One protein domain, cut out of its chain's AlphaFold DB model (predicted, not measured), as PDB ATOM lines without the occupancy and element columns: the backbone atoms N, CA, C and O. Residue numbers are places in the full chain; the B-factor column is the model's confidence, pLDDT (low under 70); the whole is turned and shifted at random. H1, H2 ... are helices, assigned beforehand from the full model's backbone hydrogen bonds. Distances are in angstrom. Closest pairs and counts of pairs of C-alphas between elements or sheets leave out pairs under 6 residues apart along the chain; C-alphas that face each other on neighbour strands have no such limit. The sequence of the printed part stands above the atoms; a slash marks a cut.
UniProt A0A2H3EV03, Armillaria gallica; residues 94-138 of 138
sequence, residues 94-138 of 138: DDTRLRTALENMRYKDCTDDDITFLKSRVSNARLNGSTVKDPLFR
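What this domain is: This is residues 94 to 138 of the 138 residues of a protein of Armillaria gallica (UniProt A0A2H3EV03). Two short helices, H1 and H2, pack on each other at a steep angle at one end of the domain, and a long tail, residues 120 to 138, leads away from H2 and folds back on its way to the chain's last residue. The helix pair and the loop of the tail near Leu 127 make the two ends of the long axis. The printed part has 45 residues with two named helices, H1 then H2, and no named strand; the class is all helix, though under half of the residues, 21 of 45, are in named elements. The whole is loose, with a radius of gyration of the C-alphas of 12.3 A, and spans 37 by 17 by 13 A.

Where its parts are: H1, the longest helix, takes residues 94 to 106 and measures 18.3 A from C-alpha 94 at (298.659, 171.452, 183.285) to C-alpha 106 at (297.236, 153.274, 181.358). H2, residues 112 to 119, measures 10.4 A and ends with C-alpha 119 at (296.387, 167.792, 171.039). Residues 120 to 138 hold no named element; within them, residues 135 to 137 are a short helical run.

How they stand to each other: H1 touches H2 with residues 97 to 101 alone. Their closest C-alphas, those of Ala 101 and Asp 114, are 5.0 A apart. The two helices run opposite ways at a steep tilt of 69 degrees, only just short of about perpendicular. The link from H1 to H2, 5 residues, is tight. In H1 and H2 every O i to N i+4 pair is within hydrogen-bond range.

The domain as a whole: The two C-alphas farthest apart, those of Tyr 107 and Leu 127, are 37.4 A apart. The C-alphas of Asp 94 and Arg 138, the first and last printed residues, are 12.8 A apart. The printed part has no cut. Its mean pLDDT is 88.1, and residues 125, 127 and 138 are under 70.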
ATOM      1  N   ASP A  94     298.284 172.255 184.448       90.31
ATOM      2  CA  ASP A  94     298.659 171.452 183.285       90.31
ATOM      3  C   ASP A  94     299.392 170.156 183.657       90.31
ATOM      4  O   ASP A  94     299.120 169.121 183.052       90.31
ATOM      5  N   ASP A  95     300.253 170.166 184.681       89.50
ATOM      6  CA  ASP A  95     300.872 168.934 185.198       89.50
ATOM      7  C   ASP A  95     299.815 167.968 185.731       89.50
ATOM      8  O   ASP A  95     299.918 166.752 185.557       89.50
ATOM      9  N   THR A  96     298.782 168.508 186.380       91.25
ATOM     10  CA  THR A  96     297.669 167.710 186.892       91.25
ATOM     11  C   THR A  96     296.857 167.101 185.762       91.25
ATOM     12  O   THR A  96     296.615 165.897 185.792       91.25
ATOM     13  N   ARG A  97     296.536 167.877 184.721       93.81
ATOM     14  CA  ARG A  97     295.874 167.366 183.510       93.81
ATOM     15  C   ARG A  97     296.704 166.288 182.817       93.81
ATOM     16  O   ARG A  97     296.164 165.257 182.433       93.81
ATOM     17  N   LEU A  98     298.021 166.479 182.714       92.69
ATOM     18  CA  LEU A  98     298.916 165.484 182.127       92.69
ATOM     19  C   LEU A  98     298.959 164.189 182.947       92.69
ATOM     20  O   LEU A  98     298.970 163.105 182.369       92.69
ATOM     21  N   ARG A  99     298.982 164.284 184.281       92.31
ATOM     22  CA  ARG A  99     298.962 163.119 185.174       92.31
ATOM     23  C   ARG A  99     297.667 162.325 185.021       92.31
ATOM     24  O   ARG A  99     297.741 161.117 184.820       92.31
ATOM     25  N   THR A 100     296.524 163.009 185.031       93.94
ATOM     26  CA  THR A 100     295.209 162.398 184.796       93.94
ATOM     27  C   THR A 100     295.163 161.702 183.436       93.94
ATOM     28  O   THR A 100     294.846 160.517 183.368       93.94
ATOM     29  N   ALA A 101     295.602 162.375 182.367       96.00
ATOM     30  CA  ALA A 101     295.640 161.785 181.031       96.00
ATOM     31  C   ALA A 101     296.534 160.531 180.957       96.00
ATOM     32  O   ALA A 101     296.192 159.561 180.283       96.00
ATOM     33  N   LEU A 102     297.680 160.515 181.651       94.19
ATOM     34  CA  LEU A 102     298.574 159.349 181.715       94.19
ATOM     35  C   LEU A 102     297.976 158.180 182.503       94.19
ATOM     36  O   LEU A 102     298.145 157.029 182.099       94.19
ATOM     37  N   GLU A 103     297.287 158.461 183.608       93.19
ATOM     38  CA  GLU A 103     296.564 157.449 184.385       93.19
ATOM     39  C   GLU A 103     295.432 156.833 183.557       93.19
ATOM     40  O   GLU A 103     295.340 155.610 183.472       93.19
ATOM     41  N   ASN A 104     294.662 157.650 182.843       96.12
ATOM     42  CA  ASN A 104     293.595 157.190 181.955       96.12
ATOM     43  C   ASN A 104     294.140 156.379 180.765       96.12
ATOM     44  O   ASN A 104     293.649 155.285 180.474       96.12
ATOM     45  N   MET A 105     295.229 156.832 180.126       95.06
ATOM     46  CA  MET A 105     295.910 156.080 179.058       95.06
ATOM     47  C   MET A 105     296.352 154.689 179.518       95.06
ATOM     48  O   MET A 105     296.230 153.726 178.758       95.06
ATOM     49  N   ARG A 106     296.823 154.559 180.767       93.50
ATOM     50  CA  ARG A 106     297.236 153.274 181.358       93.50
ATOM     51  C   ARG A 106     296.126 152.222 181.286       93.50
ATOM     52  O   ARG A 106     296.419 151.043 181.090       93.50
ATOM     53  N   TYR A 107     294.874 152.648 181.434       92.94
ATOM     54  CA  TYR A 107     293.693 151.786 181.452       92.94
ATOM     55  C   TYR A 107     292.882 151.825 180.152       92.94
ATOM     56  O   TYR A 107     291.845 151.174 180.074       92.94
ATOM     57  N   LYS A 108     293.390 152.506 179.112       92.94
ATOM     58  CA  LYS A 108     292.683 152.744 177.843       92.94
ATOM     59  C   LYS A 108     291.348 153.482 178.045       92.94
ATOM     60  O   LYS A 108     290.386 153.194 177.343       92.94
ATOM     61  N   ASP A 109     291.322 154.424 178.984       96.81
ATOM     62  CA  ASP A 109     290.123 155.138 179.447       96.81
ATOM     63  C   ASP A 109     290.242 156.662 179.245       96.81
ATOM     64  O   ASP A 109     289.842 157.461 180.086       96.81
ATOM     65  N   CYS A 110     290.891 157.093 178.156       97.69
ATOM     66  CA  CYS A 110     291.055 158.520 177.864       97.69
ATOM     67  C   CYS A 110     289.714 159.203 177.597       97.69
ATOM     68  O   CYS A 110     288.931 158.741 176.768       97.69
ATOM     69  N   THR A 111     289.525 160.364 178.214       98.12
ATOM     70  CA  THR A 111     288.387 161.259 177.987       98.12
ATOM     71  C   THR A 111     288.641 162.223 176.821       98.12
ATOM     72  O   THR A 111     289.779 162.410 176.375       98.12
ATOM     73  N   ASP A 112     287.591 162.899 176.346       98.12
ATOM     74  CA  ASP A 112     287.725 163.962 175.339       98.12
ATOM     75  C   ASP A 112     288.592 165.132 175.834       98.12
ATOM     76  O   ASP A 112     289.333 165.737 175.048       98.12
ATOM     77  N   ASP A 113     288.566 165.412 177.139       97.50
ATOM     78  CA  ASP A 113     289.404 166.430 177.775       97.50
ATOM     79  C   ASP A 113     290.885 166.034 177.756       97.50
ATOM     80  O   ASP A 113     291.743 166.874 177.457       97.50
ATOM     81  N   ASP A 114     291.193 164.753 177.998       97.75
ATOM     82  CA  ASP A 114     292.555 164.217 177.895       97.75
ATOM     83  C   ASP A 114     293.078 164.344 176.462       97.75
ATOM     84  O   ASP A 114     294.189 164.828 176.225       97.75
ATOM     85  N   ILE A 115     292.262 163.955 175.476       96.44
ATOM     86  CA  ILE A 115     292.620 164.026 174.055       96.44
ATOM     87  C   ILE A 115     292.828 165.482 173.628       96.44
ATOM     88  O   ILE A 115     293.796 165.791 172.928       96.44
ATOM     89  N   THR A 116     291.940 166.384 174.043       96.06
ATOM     90  CA  THR A 116     292.040 167.820 173.750       96.06
ATOM     91  C   THR A 116     293.305 168.417 174.360       96.06
ATOM     92  O   THR A 116     294.032 169.141 173.677       96.06
ATOM     93  N   PHE A 117     293.626 168.060 175.607       94.56
ATOM     94  CA  PHE A 117     294.868 168.468 176.258       94.56
ATOM     95  C   PHE A 117     296.110 167.955 175.519       94.56
ATOM     96  O   PHE A 117     297.032 168.721 175.254       94.56
ATOM     97  N   LEU A 118     296.148 166.678 175.128       93.88
ATOM     98  CA  LEU A 118     297.294 166.124 174.399       93.88
ATOM     99  C   LEU A 118     297.466 166.780 173.022       93.88
ATOM    100  O   LEU A 118     298.587 167.077 172.611       93.88
ATOM    101  N   LYS A 119     296.362 167.078 172.325       91.94
ATOM    102  CA  LYS A 119     296.387 167.792 171.039       91.94
ATOM    103  C   LYS A 119     296.921 169.218 171.163       91.94
ATOM    104  O   LYS A 119     297.587 169.679 170.240       91.94
ATOM    105  N   SER A 120     296.708 169.898 172.294       89.44
ATOM    106  CA  SER A 120     297.299 171.224 172.518       89.44
ATOM    107  C   SER A 120     298.826 171.187 172.670       89.44
ATOM    108  O   SER A 120     299.463 172.235 172.663       89.44
ATOM    109  N   ARG A 121     299.429 169.995 172.810       88.50
ATOM    110  CA  ARG A 121     300.884 169.781 172.884       88.50
ATOM    111  C   ARG A 121     301.510 169.363 171.550       88.50
ATOM    112  O   ARG A 121     302.670 168.960 171.521       88.50
ATOM    113  N   VAL A 122     300.786 169.491 170.441       88.12
ATOM    114  CA  VAL A 122     301.325 169.259 169.096       88.12
ATOM    115  C   VAL A 122     301.858 170.573 168.527       88.12
ATOM    116  O   VAL A 122     301.099 171.507 168.284       88.12
ATOM    117  N   SER A 123     303.168 170.650 168.283       84.81
ATOM    118  CA  SER A 123     303.766 171.776 167.556       84.81
ATOM    119  C   SER A 123     303.360 171.749 166.077       84.81
ATOM    120  O   SER A 123     303.282 170.672 165.482       84.81
ATOM    121  N   ASN A 124     303.169 172.912 165.455       80.12
ATOM    122  CA  ASN A 124     302.764 173.030 164.057       80.12
ATOM    123  C   ASN A 124     303.815 173.806 163.250       80.12
ATOM    124  O   ASN A 124     304.128 174.943 163.577       80.12
ATOM    125  N   ALA A 125     304.317 173.210 162.165       68.19
ATOM    126  CA  ALA A 125     305.340 173.803 161.298       68.19
ATOM    127  C   ALA A 125     304.795 174.791 160.241       68.19
ATOM    128  O   ALA A 125     305.532 175.211 159.350       68.19
ATOM    129  N   ARG A 126     303.502 175.142 160.286       78.00
ATOM    130  CA  ARG A 126     302.917 176.183 159.419       78.00
ATOM    131  C   ARG A 126     303.532 177.558 159.715       78.00
ATOM    132  O   ARG A 126     304.033 177.792 160.812       78.00
ATOM    133  N   LEU A 127     303.448 178.488 158.756       62.47
ATOM    134  CA  LEU A 127     303.780 179.900 158.996       62.47
ATOM    135  C   LEU A 127     302.993 180.416 160.216       62.47
ATOM    136  O   LEU A 127     301.774 180.260 160.263       62.47
ATOM    137  N   ASN A 128     303.700 180.997 161.192       72.81
ATOM    138  CA  ASN A 128     303.190 181.419 162.511       72.81
ATOM    139  C   ASN A 128     302.653 180.287 163.412       72.81
ATOM    140  O   ASN A 128     301.928 180.547 164.370       72.81
ATOM    141  N   GLY A 129     302.984 179.031 163.113       76.38
ATOM    142  CA  GLY A 129     302.671 177.886 163.959       76.38
ATOM    143  C   GLY A 129     303.596 177.785 165.173       76.38
ATOM    144  O   GLY A 129     304.710 178.309 165.183       76.38
ATOM    145  N   SER A 130     303.117 177.101 166.209       81.06
ATOM    146  CA  SER A 130     303.861 176.901 167.447       81.06
ATOM    147  C   SER A 130     305.040 175.948 167.238       81.06
ATOM    148  O   SER A 130     304.882 174.871 166.656       81.06
ATOM    149  N   THR A 131     306.214 176.303 167.748       83.56
ATOM    150  CA  THR A 131     307.446 175.521 167.600       83.56
ATOM    151  C   THR A 131     307.808 174.818 168.903       83.56
ATOM    152  O   THR A 131     307.509 175.309 169.986       83.56
ATOM    153  N   VAL A 132     308.552 173.709 168.834       84.19
ATOM    154  CA  VAL A 132     309.081 173.024 170.036       84.19
ATOM    155  C   VAL A 132     310.003 173.905 170.894       84.19
ATOM    156  O   VAL A 132     310.353 173.533 172.009       84.19
ATOM    157  N   LYS A 133     310.432 175.065 170.380       84.69
ATOM    158  CA  LYS A 133     311.244 176.030 171.124       84.69
ATOM    159  C   LYS A 133     310.398 176.991 171.956       84.69
ATOM    160  O   LYS A 133     310.997 177.710 172.760       84.69
ATOM    161  N   ASP A 134     309.082 177.032 171.772       82.94
ATOM    162  CA  ASP A 134     308.206 177.969 172.471       82.94
ATOM    163  C   ASP A 134     308.121 177.608 173.967       82.94
ATOM    164  O   ASP A 134     308.204 176.425 174.310       82.94
ATOM    165  N   PRO A 135     307.924 178.586 174.875       81.75
ATOM    166  CA  PRO A 135     307.871 178.338 176.321       81.75
ATOM    167  C   PRO A 135     306.840 177.284 176.746       81.75
ATOM    168  O   PRO A 135     307.025 176.620 177.754       81.75
ATOM    169  N   LEU A 136     305.775 177.107 175.960       75.31
ATOM    170  CA  LEU A 136     304.713 176.126 176.198       75.31
ATOM    171  C   LEU A 136     305.183 174.656 176.112       75.31
ATOM    172  O   LEU A 136     304.486 173.774 176.618       75.31
ATOM    173  N   PHE A 137     306.318 174.386 175.451       78.44
ATOM    174  CA  PHE A 137     306.873 173.039 175.233       78.44
ATOM    175  C   PHE A 137     308.205 172.791 175.957       78.44
ATOM    176  O   PHE A 137     308.829 171.755 175.717       78.44
ATOM    177  N   ARG A 138     308.668 173.735 176.784       66.25
ATOM    178  CA  ARG A 138     309.916 173.609 177.550       66.25
ATOM    179  C   ARG A 138     309.673 173.151 178.978       66.25
ATOM    180  O   ARG A 138     308.634 173.541 179.550       66.25
TER     181      ARG A 138